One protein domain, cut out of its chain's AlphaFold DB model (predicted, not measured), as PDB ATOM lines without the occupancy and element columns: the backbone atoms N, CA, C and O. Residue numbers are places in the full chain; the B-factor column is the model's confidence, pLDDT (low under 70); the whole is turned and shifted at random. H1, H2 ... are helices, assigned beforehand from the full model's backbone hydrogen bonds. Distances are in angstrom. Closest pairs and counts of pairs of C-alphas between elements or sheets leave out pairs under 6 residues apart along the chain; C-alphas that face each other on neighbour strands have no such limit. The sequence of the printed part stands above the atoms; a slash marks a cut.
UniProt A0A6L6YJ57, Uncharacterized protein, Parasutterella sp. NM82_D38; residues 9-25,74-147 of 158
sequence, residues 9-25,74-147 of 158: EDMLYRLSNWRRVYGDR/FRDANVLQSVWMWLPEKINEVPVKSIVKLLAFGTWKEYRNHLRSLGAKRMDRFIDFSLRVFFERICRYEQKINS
ATOM      1  N   GLU A   9      44.313  -2.616 -58.941       83.94
ATOM      2  CA  GLU A   9      43.043  -3.309 -58.703       83.94
ATOM      3  C   GLU A   9      42.976  -3.867 -57.279       83.94
ATOM      4  O   GLU A   9      41.989  -3.619 -56.590       83.94
ATOM      5  N   ASP A  10      44.051  -4.487 -56.786       86.25
ATOM      6  CA  ASP A  10      44.155  -4.992 -55.412       86.25
ATOM      7  C   ASP A  10      43.959  -3.866 -54.393       86.25
ATOM      8  O   ASP A  10      43.242  -4.005 -53.398       86.25
ATOM      9  N   MET A  11      44.581  -2.712 -54.657       87.62
ATOM     10  CA  MET A  11      44.445  -1.531 -53.809       87.62
ATOM     11  C   MET A  11      42.990  -1.062 -53.750       87.62
ATOM     12  O   MET A  11      42.456  -0.814 -52.668       87.62
ATOM     13  N   LEU A  12      42.330  -0.956 -54.904       88.69
ATOM     14  CA  LEU A  12      40.930  -0.540 -54.984       88.69
ATOM     15  C   LEU A  12      39.986  -1.573 -54.358       88.69
ATOM     16  O   LEU A  12      39.037  -1.191 -53.672       88.69
ATOM     17  N   TYR A  13      40.272  -2.865 -54.520       88.06
ATOM     18  CA  TYR A  13      39.525  -3.951 -53.895       88.06
ATOM     19  C   TYR A  13      39.587  -3.867 -52.363       88.06
ATOM     20  O   TYR A  13      38.551  -3.898 -51.697       88.06
ATOM     21  N   ARG A  14      40.778  -3.651 -51.790       91.25
ATOM     22  CA  ARG A  14      40.943  -3.459 -50.338       91.25
ATOM     23  C   ARG A  14      40.256  -2.189 -49.832       91.25
ATOM     24  O   ARG A  14      39.599  -2.216 -48.794       91.25
ATOM     25  N   LEU A  15      40.316  -1.084 -50.584       90.88
ATOM     26  CA  LEU A  15      39.550   0.126 -50.250       90.88
ATOM     27  C   LEU A  15      38.031  -0.120 -50.285       90.88
ATOM     28  O   LEU A  15      37.312   0.407 -49.437       90.88
ATOM     29  N   SER A  16      37.545  -0.940 -51.222       87.88
ATOM     30  CA  SER A  16      36.141  -1.360 -51.285       87.88
ATOM     31  C   SER A  16      35.749  -2.193 -50.060       87.88
ATOM     32  O   SER A  16      34.741  -1.903 -49.417       87.88
ATOM     33  N   ASN A  17      36.578  -3.160 -49.652       88.69
ATOM     34  CA  ASN A  17      36.375  -3.911 -48.409       88.69
ATOM     35  C   ASN A  17      36.316  -2.981 -47.180       88.69
ATOM     36  O   ASN A  17      35.390  -3.060 -46.370       88.69
ATOM     37  N   TRP A  18      37.242  -2.025 -47.086       91.38
ATOM     38  CA  TRP A  18      37.260  -1.037 -46.008       91.38
ATOM     39  C   TRP A  18      35.995  -0.167 -45.983       91.38
ATOM     40  O   TRP A  18      35.421   0.072 -44.913       91.38
ATOM     41  N   ARG A  19      35.487   0.230 -47.159       88.00
ATOM     42  CA  ARG A  19      34.186   0.898 -47.290       88.00
ATOM     43  C   ARG A  19      33.039   0.022 -46.791       88.00
ATOM     44  O   ARG A  19      32.203   0.517 -46.042       88.00
ATOM     45  N   ARG A  20      33.001  -1.260 -47.141       85.50
ATOM     46  CA  ARG A  20      31.927  -2.172 -46.711       85.50
ATOM     47  C   ARG A  20      31.869  -2.335 -45.193       85.50
ATOM     48  O   ARG A  20      30.784  -2.417 -44.626       85.50
ATOM     49  N   VAL A  21      33.023  -2.327 -44.522       86.19
ATOM     50  CA  VAL A  21      33.102  -2.457 -43.057       86.19
ATOM     51  C   VAL A  21      32.745  -1.148 -42.333       86.19
ATOM     52  O   VAL A  21      31.968  -1.167 -41.374       86.19
ATOM     53  N   TYR A  22      33.288  -0.009 -42.779       84.06
ATOM     54  CA  TYR A  22      33.199   1.270 -42.049       84.06
ATOM     55  C   TYR A  22      32.306   2.335 -42.702       84.06
ATOM     56  O   TYR A  22      31.769   3.204 -42.016       84.06
ATOM     57  N   GLY A  23      32.150   2.297 -44.023       70.50
ATOM     58  CA  GLY A  23      31.477   3.313 -44.838       70.50
ATOM     59  C   GLY A  23      30.005   3.023 -45.114       70.50
ATOM     60  O   GLY A  23      29.180   3.939 -45.066       70.50
ATOM     61  N   ASP A  24      29.658   1.756 -45.330       59.72
ATOM     62  CA  ASP A  24      28.290   1.342 -45.668       59.72
ATOM     63  C   ASP A  24      27.351   1.296 -44.449       59.72
ATOM     64  O   ASP A  24      26.166   0.999 -44.569       59.72
ATOM     65  N   ARG A  25      27.809   1.753 -43.274       48.94
ATOM     66  CA  ARG A  25      26.928   2.065 -42.131       48.94
ATOM     67  C   ARG A  25      26.073   3.329 -42.331       48.94
ATOM     68  O   ARG A  25      25.481   3.840 -41.378       48.94
ATOM     69  N   PHE A  74      37.132  -7.937 -41.835       88.50
ATOM     70  CA  PHE A  74      37.342  -6.992 -40.739       88.50
ATOM     71  C   PHE A  74      38.818  -6.828 -40.368       88.50
ATOM     72  O   PHE A  74      39.206  -5.743 -39.938       88.50
ATOM     73  N   ARG A  75      39.649  -7.868 -40.525       89.19
ATOM     74  CA  ARG A  75      41.078  -7.788 -40.189       89.19
ATOM     75  C   ARG A  75      41.768  -6.823 -41.143       89.19
ATOM     76  O   ARG A  75      42.455  -5.908 -40.690       89.19
ATOM     77  N   ASP A  76      41.526  -6.994 -42.437       90.38
ATOM     78  CA  ASP A  76      42.020  -6.097 -43.477       90.38
ATOM     79  C   ASP A  76      41.530  -4.657 -43.261       90.38
ATOM     80  O   ASP A  76      42.326  -3.718 -43.182       90.38
ATOM     81  N   ALA A  77      40.223  -4.480 -43.050       90.88
ATOM     82  CA  ALA A  77      39.641  -3.162 -42.820       90.88
ATOM     83  C   ALA A  77      40.219  -2.466 -41.574       90.88
ATOM     84  O   ALA A  77      40.416  -1.250 -41.589       90.88
ATOM     85  N   ASN A  78      40.524  -3.210 -40.507       91.25
ATOM     86  CA  ASN A  78      41.146  -2.669 -39.297       91.25
ATOM     87  C   ASN A  78      42.590  -2.220 -39.537       91.25
ATOM     88  O   ASN A  78      43.005  -1.187 -39.005       91.25
ATOM     89  N   VAL A  79      43.347  -2.951 -40.358       93.38
ATOM     90  CA  VAL A  79      44.691  -2.538 -40.785       93.38
ATOM     91  C   VAL A  79      44.620  -1.224 -41.562       93.38
ATOM     92  O   VAL A  79      45.305  -0.264 -41.200       93.38
ATOM     93  N   LEU A  80      43.746  -1.140 -42.572       94.12
ATOM     94  CA  LEU A  80      43.548   0.074 -43.371       94.12
ATOM     95  C   LEU A  80      43.118   1.260 -42.498       94.12
ATOM     96  O   LEU A  80      43.693   2.346 -42.604       94.12
ATOM     97  N   GLN A  81      42.163   1.039 -41.592       93.31
ATOM     98  CA  GLN A  81      41.691   2.047 -40.647       93.31
ATOM     99  C   GLN A  81      42.831   2.564 -39.764       93.31
ATOM    100  O   GLN A  81      42.997   3.776 -39.619       93.31
ATOM    101  N   SER A  82      43.636   1.659 -39.206       92.19
ATOM    102  CA  SER A  82      44.746   2.007 -38.316       92.19
ATOM    103  C   SER A  82      45.783   2.843 -39.055       92.19
ATOM    104  O   SER A  82      46.112   3.946 -38.621       92.19
ATOM    105  N   VAL A  83      46.238   2.386 -40.223       93.94
ATOM    106  CA  VAL A  83      47.224   3.117 -41.034       93.94
ATOM    107  C   VAL A  83      46.695   4.485 -41.459       93.94
ATOM    108  O   VAL A  83      47.442   5.465 -41.432       93.94
ATOM    109  N   TRP A  84      45.413   4.584 -41.814       93.75
ATOM    110  CA  TRP A  84      44.804   5.858 -42.190       93.75
ATOM    111  C   TRP A  84      44.744   6.843 -41.019       93.75
ATOM    112  O   TRP A  84      45.037   8.025 -41.210       93.75
ATOM    113  N   MET A  85      44.419   6.386 -39.804       90.94
ATOM    114  CA  MET A  85      44.392   7.255 -38.620       90.94
ATOM    115  C   MET A  85      45.755   7.909 -38.367       90.94
ATOM    116  O   MET A  85      45.808   9.125 -38.173       90.94
ATOM    117  N   TRP A  86      46.838   7.133 -38.478       91.06
ATOM    118  CA  TRP A  86      48.224   7.585 -38.294       91.06
ATOM    119  C   TRP A  86      48.812   8.345 -39.493       91.06
ATOM    120  O   TRP A  86      49.959   8.799 -39.449       91.06
ATOM    121  N   LEU A  87      48.067   8.482 -40.589       90.69
ATOM    122  CA  LEU A  87      48.528   9.218 -41.756       90.69
ATOM    123  C   LEU A  87      48.474  10.736 -41.486       90.69
ATOM    124  O   LEU A  87      47.436  11.227 -41.020       90.69
ATOM    125  N   PRO A  88      49.543  11.496 -41.797       90.31
ATOM    126  CA  PRO A  88      49.503  12.954 -41.732       90.31
ATOM    127  C   PRO A  88      48.542  13.515 -42.788       90.31
ATOM    128  O   PRO A  88      48.295  12.892 -43.823       90.31
ATOM    129  N   GLU A  89      48.024  14.719 -42.543       87.50
ATOM    130  CA  GLU A  89      47.022  15.336 -43.423       87.50
ATOM    131  C   GLU A  89      47.574  15.623 -44.830       87.50
ATOM    132  O   GLU A  89      46.872  15.457 -45.831       87.50
ATOM    133  N   LYS A  90      48.858  16.003 -44.910       90.44
ATOM    134  CA  LYS A  90      49.590  16.253 -46.156       90.44
ATOM    135  C   LYS A  90      50.950  15.557 -46.142       90.44
ATOM    136  O   LYS A  90      51.614  15.507 -45.111       90.44
ATOM    137  N   ILE A  91      51.372  15.057 -47.301       88.62
ATOM    138  CA  ILE A  91      52.704  14.488 -47.553       88.62
ATOM    139  C   ILE A  91      53.204  15.112 -48.849       88.62
ATOM    140  O   ILE A  91      52.531  14.985 -49.869       88.62
ATOM    141  N   ASN A  92      54.353  15.793 -48.815       86.00
ATOM    142  CA  ASN A  92      54.893  16.534 -49.964       86.00
ATOM    143  C   ASN A  92      53.838  17.461 -50.597       86.00
ATOM    144  O   ASN A  92      53.606  17.420 -51.801       86.00
ATOM    145  N   GLU A  93      53.120  18.213 -49.754       86.75
ATOM    146  CA  GLU A  93      51.999  19.099 -50.124       86.75
ATOM    147  C   GLU A  93      50.752  18.409 -50.716       86.75
ATOM    148  O   GLU A  93      49.710  19.048 -50.873       86.75
ATOM    149  N   VAL A  94      50.797  17.099 -50.975       88.25
ATOM    150  CA  VAL A  94      49.652  16.320 -51.452       88.25
ATOM    151  C   VAL A  94      48.767  15.928 -50.263       88.25
ATOM    152  O   VAL A  94      49.271  15.347 -49.297       88.25
ATOM    153  N   PRO A  95      47.444  16.187 -50.301       90.81
ATOM    154  CA  PRO A  95      46.524  15.839 -49.218       90.81
ATOM    155  C   PRO A  95      46.157  14.344 -49.239       90.81
ATOM    156  O   PRO A  95      45.004  13.974 -49.466       90.81
ATOM    157  N   VAL A  96      47.148  13.470 -49.025       90.81
ATOM    158  CA  VAL A  96      47.023  12.007 -49.171       90.81
ATOM    159  C   VAL A  96      45.866  11.450 -48.341       90.81
ATOM    160  O   VAL A  96      45.050  10.690 -48.862       90.81
ATOM    161  N   LYS A  97      45.734  11.867 -47.074       92.19
ATOM    162  CA  LYS A  97      44.667  11.391 -46.178       92.19
ATOM    163  C   LYS A  97      43.272  11.701 -46.708       92.19
ATOM    164  O   LYS A  97      42.392  10.835 -46.673       92.19
ATOM    165  N   SER A  98      43.091  12.907 -47.243       89.56
ATOM    166  CA  SER A  98      41.832  13.340 -47.849       89.56
ATOM    167  C   SER A  98      41.551  12.614 -49.163       89.56
ATOM    168  O   SER A  98      40.404  12.249 -49.405       89.56
ATOM    169  N   ILE A  99      42.564  12.383 -50.005       89.44
ATOM    170  CA  ILE A  99      42.395  11.654 -51.272       89.44
ATOM    171  C   ILE A  99      42.027  10.192 -51.006       89.44
ATOM    172  O   ILE A  99      41.067   9.697 -51.587       89.44
ATOM    173  N   VAL A 100      42.708   9.517 -50.077       90.75
ATOM    174  CA  VAL A 100      42.369   8.140 -49.672       90.75
ATOM    175  C   VAL A 100      40.946   8.070 -49.110       90.75
ATOM    176  O   VAL A 100      40.171   7.197 -49.497       90.75
ATOM    177  N   LYS A 101      40.560   9.032 -48.260       90.19
ATOM    178  CA  LYS A 101      39.189   9.135 -47.738       90.19
ATOM    179  C   LYS A 101      38.164   9.343 -48.855       90.19
ATOM    180  O   LYS A 101      37.108   8.722 -48.821       90.19
ATOM    181  N   LEU A 102      38.461  10.201 -49.830       87.56
ATOM    182  CA  LEU A 102      37.600  10.449 -50.985       87.56
ATOM    183  C   LEU A 102      37.423   9.182 -51.833       87.56
ATOM    184  O   LEU A 102      36.311   8.900 -52.264       87.56
ATOM    185  N   LEU A 103      38.489   8.410 -52.044       87.75
ATOM    186  CA  LEU A 103      38.433   7.165 -52.814       87.75
ATOM    187  C   LEU A 103      37.620   6.074 -52.101       87.75
ATOM    188  O   LEU A 103      36.818   5.408 -52.745       87.75
ATOM    189  N   ALA A 104      37.788   5.909 -50.787       87.62
ATOM    190  CA  ALA A 104      37.074   4.879 -50.028       87.62
ATOM    191  C   ALA A 104      35.626   5.285 -49.681       87.62
ATOM    192  O   ALA A 104      34.681   4.520 -49.867       87.62
ATOM    193  N   PHE A 105      35.423   6.507 -49.188       87.19
ATOM    194  CA  PHE A 105      34.165   6.946 -48.563       87.19
ATOM    195  C   PHE A 105      33.484   8.111 -49.276       87.19
ATOM    196  O   PHE A 105      32.356   8.465 -48.926       87.19
ATOM    197  N   GLY A 106      34.151   8.716 -50.254       81.88
ATOM    198  CA  GLY A 106      33.620   9.860 -50.975       81.88
ATOM    199  C   GLY A 106      32.411   9.523 -51.837       81.88
ATOM    200  O   GLY A 106      32.075   8.366 -52.111       81.88
ATOM    201  N   THR A 107      31.749  10.585 -52.269       82.62
ATOM    202  CA  THR A 107      30.653  10.561 -53.232       82.62
ATOM    203  C   THR A 107      31.134  11.016 -54.607       82.62
ATOM    204  O   THR A 107      32.093  11.778 -54.747       82.62
ATOM    205  N   TRP A 108      30.396  10.632 -55.648       76.62
ATOM    206  CA  TRP A 108      30.671  11.082 -57.014       76.62
ATOM    207  C   TRP A 108      30.662  12.616 -57.162       76.62
ATOM    208  O   TRP A 108      31.408  13.173 -57.968       76.62
ATOM    209  N   LYS A 109      29.852  13.317 -56.355       76.69
ATOM    210  CA  LYS A 109      29.800  14.786 -56.323       76.69
ATOM    211  C   LYS A 109      31.102  15.384 -55.788       76.69
ATOM    212  O   LYS A 109      31.643  16.297 -56.404       76.69
ATOM    213  N   GLU A 110      31.612  14.862 -54.676       79.44
ATOM    214  CA  GLU A 110      32.881  15.311 -54.090       79.44
ATOM    215  C   GLU A 110      34.046  15.047 -55.047       79.44
ATOM    216  O   GLU A 110      34.848  15.946 -55.299       79.44
ATOM    217  N   TYR A 111      34.082  13.863 -55.667       81.88
ATOM    218  CA  TYR A 111      35.092  13.531 -56.672       81.88
ATOM    219  C   TYR A 111      35.061  14.508 -57.854       81.88
ATOM    220  O   TYR A 111      36.094  15.067 -58.221       81.88
ATOM    221  N   ARG A 112      33.874  14.789 -58.412       80.12
ATOM    222  CA  ARG A 112      33.727  15.759 -59.509       80.12
ATOM    223  C   ARG A 112      34.153  17.172 -59.117       80.12
ATOM    224  O   ARG A 112      34.726  17.872 -59.949       80.12
ATOM    225  N   ASN A 113      33.903  17.599 -57.881       84.56
ATOM    226  CA  ASN A 113      34.351  18.908 -57.405       84.56
ATOM    227  C   ASN A 113      35.884  18.991 -57.349       84.56
ATOM    228  O   ASN A 113      36.452  19.963 -57.843       84.56
ATOM    229  N   HIS A 114      36.552  17.953 -56.835       80.44
ATOM    230  CA  HIS A 114      38.017  17.853 -56.862       80.44
ATOM    231  C   HIS A 114      38.578  17.791 -58.287       80.44
ATOM    232  O   HIS A 114      39.590  18.419 -58.591       80.44
ATOM    233  N   LEU A 115      37.898  17.071 -59.181       83.12
ATOM    234  CA  LEU A 115      38.283  16.978 -60.585       83.12
ATOM    235  C   LEU A 115      38.232  18.345 -61.279       83.12
ATOM    236  O   LEU A 115      39.132  18.674 -62.047       83.12
ATOM    237  N   ARG A 116      37.204  19.152 -60.988       86.31
ATOM    238  CA  ARG A 116      37.056  20.514 -61.526       86.31
ATOM    239  C   ARG A 116      38.106  21.481 -60.983       86.31
ATOM    240  O   ARG A 116      38.578  22.315 -61.743       86.31
ATOM    241  N   SER A 117      38.470  21.378 -59.704       87.81
ATOM    242  CA  SER A 117      39.430  22.304 -59.089       87.81
ATOM    243  C   SER A 117      40.885  22.004 -59.453       87.81
ATOM    244  O   SER A 117      41.669  22.925 -59.653       87.81
ATOM    245  N   LEU A 118      41.262  20.725 -59.546       85.69
ATOM    246  CA  LEU A 118      42.646  20.310 -59.807       85.69
ATOM    247  C   LEU A 118      42.922  20.012 -61.286       85.69
ATOM    248  O   LEU A 118      44.072  20.093 -61.721       85.69
ATOM    249  N   GLY A 119      41.891  19.638 -62.046       87.88
ATOM    250  CA  GLY A 119      42.010  19.090 -63.394       87.88
ATOM    251  C   GLY A 119      42.356  17.594 -63.404       87.88
ATOM    252  O   GLY A 119      43.040  17.077 -62.517       87.88
ATOM    253  N   ALA A 120      41.920  16.887 -64.452       82.19
ATOM    254  CA  ALA A 120      42.028  15.425 -64.563       82.19
ATOM    255  C   ALA A 120      43.457  14.889 -64.403       82.19
ATOM    256  O   ALA A 120      43.703  14.012 -63.579       82.19
ATOM    257  N   LYS A 121      44.425  15.479 -65.117       84.94
ATOM    258  CA  LYS A 121      45.834  15.044 -65.075       84.94
ATOM    259  C   LYS A 121      46.489  15.220 -63.702       84.94
ATOM    260  O   LYS A 121      47.451  14.524 -63.385       84.94
ATOM    261  N   ARG A 122      46.062  16.209 -62.912       85.94
ATOM    262  CA  ARG A 122      46.611  16.443 -61.567       85.94
ATOM    263  C   ARG A 122      45.930  15.536 -60.549       85.94
ATOM    264  O   ARG A 122      46.615  14.981 -59.698       85.94
ATOM    265  N   MET A 123      44.618  15.349 -60.686       86.44
ATOM    266  CA  MET A 123      43.846  14.442 -59.844       86.44
ATOM    267  C   MET A 123      44.349  13.000 -59.954       86.44
ATOM    268  O   MET A 123      44.598  12.374 -58.931       86.44
ATOM    269  N   ASP A 124      44.565  12.492 -61.168       84.19
ATOM    270  CA  ASP A 124      45.049  11.118 -61.361       84.19
ATOM    271  C   ASP A 124      46.456  10.915 -60.768       84.19
ATOM    272  O   ASP A 124      46.683   9.971 -60.017       84.19
ATOM    273  N   ARG A 125      47.363  11.889 -60.948       87.69
ATOM    274  CA  ARG A 125      48.676  11.887 -60.276       87.69
ATOM    275  C   ARG A 125      48.562  11.863 -58.752       87.69
ATOM    276  O   ARG A 125      49.332  11.171 -58.090       87.69
ATOM    277  N   PHE A 126      47.619  12.616 -58.185       89.25
ATOM    278  CA  PHE A 126      47.386  12.637 -56.741       89.25
ATOM    279  C   PHE A 126      46.807  11.315 -56.244       89.25
ATOM    280  O   PHE A 126      47.212  10.859 -55.177       89.25
ATOM    281  N   ILE A 127      45.911  10.688 -57.005       88.94
ATOM    282  CA  ILE A 127      45.367   9.359 -56.703       88.94
ATOM    283  C   ILE A 127      46.490   8.327 -56.696       88.94
ATOM    284  O   ILE A 127      46.675   7.652 -55.688       88.94
ATOM    285  N   ASP A 128      47.284   8.255 -57.763       87.81
ATOM    286  CA  ASP A 128      48.375   7.287 -57.877       87.81
ATOM    287  C   ASP A 128      49.419   7.459 -56.773       87.81
ATOM    288  O   ASP A 128      49.833   6.480 -56.149       87.81
ATOM    289  N   PHE A 129      49.832   8.698 -56.495       90.19
ATOM    290  CA  PHE A 129      50.752   8.983 -55.396       90.19
ATOM    291  C   PHE A 129      50.151   8.573 -54.048       90.19
ATOM    292  O   PHE A 129      50.814   7.917 -53.246       90.19
ATOM    293  N   SER A 130      48.881   8.915 -53.817       90.31
ATOM    294  CA  SER A 130      48.222   8.643 -52.542       90.31
ATOM    295  C   SER A 130      48.045   7.152 -52.289       90.31
ATOM    296  O   SER A 130      48.315   6.689 -51.184       90.31
ATOM    297  N   LEU A 131      47.645   6.395 -53.315       90.75
ATOM    298  CA  LEU A 131      47.528   4.941 -53.244       90.75
ATOM    299  C   LEU A 131      48.885   4.299 -52.954       90.75
ATOM    300  O   LEU A 131      48.988   3.500 -52.028       90.75
ATOM    301  N   ARG A 132      49.944   4.698 -53.669       91.81
ATOM    302  CA  ARG A 132      51.296   4.165 -53.436       91.81
ATOM    303  C   ARG A 132      51.757   4.386 -51.999       91.81
ATOM    304  O   ARG A 132      52.105   3.423 -51.327       91.81
ATOM    305  N   VAL A 133      51.698   5.626 -51.513       93.00
ATOM    306  CA  VAL A 133      52.154   5.971 -50.155       93.00
ATOM    307  C   VAL A 133      51.320   5.264 -49.087       93.00
ATOM    308  O   VAL A 133      51.856   4.802 -48.078       93.00
ATOM    309  N   PHE A 134      50.005   5.178 -49.285       93.81
ATOM    310  CA  PHE A 134      49.119   4.529 -48.326       93.81
ATOM    311  C   PHE A 134      49.388   3.023 -48.238       93.81
ATOM    312  O   PHE A 134      49.590   2.503 -47.141       93.81
ATOM    313  N   PHE A 135      49.476   2.336 -49.378       93.38
ATOM    314  CA  PHE A 135      49.711   0.894 -49.404       93.38
ATOM    315  C   PHE A 135      51.140   0.500 -49.027       93.38
ATOM    316  O   PHE A 135      51.324  -0.535 -48.397       93.38
ATOM    317  N   GLU A 136      52.141   1.343 -49.283       92.75
ATOM    318  CA  GLU A 136      53.496   1.150 -48.752       92.75
ATOM    319  C   GLU A 136      53.499   1.143 -47.213       92.75
ATOM    320  O   GLU A 136      54.124   0.291 -46.576       92.75
ATOM    321  N   ARG A 137      52.744   2.056 -46.588       92.69
ATOM    322  CA  ARG A 137      52.591   2.085 -45.127       92.69
ATOM    323  C   ARG A 137      51.815   0.882 -44.603       92.69
ATOM    324  O   ARG A 137      52.173   0.370 -43.544       92.69
ATOM    325  N   ILE A 138      50.808   0.411 -45.339       92.94
ATOM    326  CA  ILE A 138      50.093  -0.829 -45.013       92.94
ATOM    327  C   ILE A 138      51.049  -2.023 -45.038       92.94
ATOM    328  O   ILE A 138      51.098  -2.753 -44.053       92.94
ATOM    329  N   CYS A 139      51.870  -2.176 -46.082       90.88
ATOM    330  CA  CYS A 139      52.874  -3.241 -46.152       90.88
ATOM    331  C   CYS A 139      53.786  -3.241 -44.920       90.88
ATOM    332  O   CYS A 139      53.975  -4.278 -44.288       90.88
ATOM    333  N   ARG A 140      54.318  -2.068 -44.553       89.69
ATOM    334  CA  ARG A 140      55.186  -1.918 -43.375       89.69
ATOM    335  C   ARG A 140      54.461  -2.252 -42.075       89.69
ATOM    336  O   ARG A 140      55.060  -2.817 -41.167       89.69
ATOM    337  N   TYR A 141      53.188  -1.888 -41.959       90.00
ATOM    338  CA  TYR A 141      52.384  -2.177 -40.774       90.00
ATOM    339  C   TYR A 141      52.063  -3.674 -40.650       90.00
ATOM    340  O   TYR A 141      52.225  -4.250 -39.578       90.00
ATOM    341  N   GLU A 142      51.697  -4.328 -41.751       88.75
ATOM    342  CA  GLU A 142      51.481  -5.778 -41.802       88.75
ATOM    343  C   GLU A 142      52.754  -6.556 -41.453       88.75
ATOM    344  O   GLU A 142      52.690  -7.518 -40.695       88.75
ATOM    345  N   GLN A 143      53.915  -6.127 -41.961       87.12
ATOM    346  CA  GLN A 143      55.209  -6.722 -41.610       87.12
ATOM    347  C   GLN A 143      55.489  -6.623 -40.107       87.12
ATOM    348  O   GLN A 143      55.963  -7.587 -39.516       87.12
ATOM    349  N   LYS A 144      55.151  -5.494 -39.471       85.94
ATOM    350  CA  LYS A 144      55.318  -5.318 -38.021       85.94
ATOM    351  C   LYS A 144      54.410  -6.230 -37.203       85.94
ATOM    352  O   LYS A 144      54.865  -6.775 -36.209       85.94
ATOM    353  N   ILE A 145      53.150  -6.399 -37.605       84.38
ATOM    354  CA  ILE A 145      52.196  -7.259 -36.881       84.38
ATOM    355  C   ILE A 145      52.528  -8.741 -37.055       84.38
ATOM    356  O   ILE A 145      52.314  -9.528 -36.141       84.38
ATOM    357  N   ASN A 146      53.015  -9.127 -38.234       78.50
ATOM    358  CA  ASN A 146      53.324 -10.520 -38.544       78.50
ATOM    359  C   ASN A 146      54.761 -10.916 -38.161       78.50
ATOM    360  O   ASN A 146      55.114 -12.084 -38.308       78.50
ATOM    361  N   SER A 147      55.592  -9.976 -37.697       69.69
ATOM    362  CA  SER A 147      56.905 -10.305 -37.143       69.69
ATOM    363  C   SER A 147      56.707 -11.023 -35.806       69.69
ATOM    364  O   SER A 147      55.957 -10.512 -34.970       69.69
TER     365      SER A 147
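AT A GLANCE: This is residues 9 to 25 and 74 to 147 of the 158 residues of an uncharacterized protein of Parasutterella sp. NM82_D38 (UniProt A0A6L6YJ57). One long helix, H5, is the spine of this model, and two short helices, H3 and H2, stand side by side on it, H3 against its middle part and H2 nearer its last residues. H1 crosses over H2 and H3 and only comes close to H5, while H4 makes a corner with the beginning of H5. The 91 printed residues hold five named helices, H1 to H5 in chain order, and no named strand: the class is all helix, and the helix packing is mostly crossed. The whole is compact, with a radius of gyration of the C-alphas of 13.2 A and spans of 43 by 31 by 23 A.

IN THESE COORDINATES: Find C-alpha 120 at (42.028, 15.425, -64.563); from there H5, residues 120 to 146, runs 38.4 A to C-alpha 146 at (53.324, -10.520, -38.544). H3 is residues 96 to 105, 13.8 A long, and H2 is residues 74 to 85, 16.0 A. Look for H1 at C-alpha 9, (43.043, -3.309, -58.703), from where it runs 19.2 A through residues 9 to 23. H4 is residues 108 to 118, 15.4 A.

HOW THE PARTS SIT: Start on H5, where residues 126 to 134 alone touch H3; the lines are about perpendicular at 89 degrees, and the closest C-alphas, those of Val 96 and Ser 130, are 4.9 A apart. Further on, residues 134 to 142 of H5 touch residues 79 to 84 of H2 at a steep tilt of 65 degrees, opposite ways, with the C-alphas of Val 83 and Ile 138 closest at 6.3 A. Look next at Trp 18 of H1: its C-alpha is 4.5 A from that of Ala 77, the closest pair where H1 touches H2, about perpendicular at 90 degrees. H1 also touches H3, closest at the C-alphas of Leu 15 and Ala 104, 5.4 A, only just about perpendicular at 71 degrees. H4 is close to H5 but not clearly touching, closest at the C-alphas of Leu 115 and Met 123, 6.2 A, and is apart from H1 and H2. In H1, H2, H3 and H4 every O i to N i+4 pair is within hydrogen-bond range; in H5, 22 of 23 are.

THE WHOLE: The two C-alphas farthest apart are those of Arg 116 and Ser 147, at 44.0 A. Residues 26 to 73 are not printed, and C-alphas 25 and 74 are 13.9 A apart across this cut, which lies between H1 and H2. Of the links printed whole, H3 to H4 and H4 to H5 are tight and H2 to H3 is short. The mean pLDDT of the printed part is 86.9; residues 24 to 25 and residue 147 are under 70.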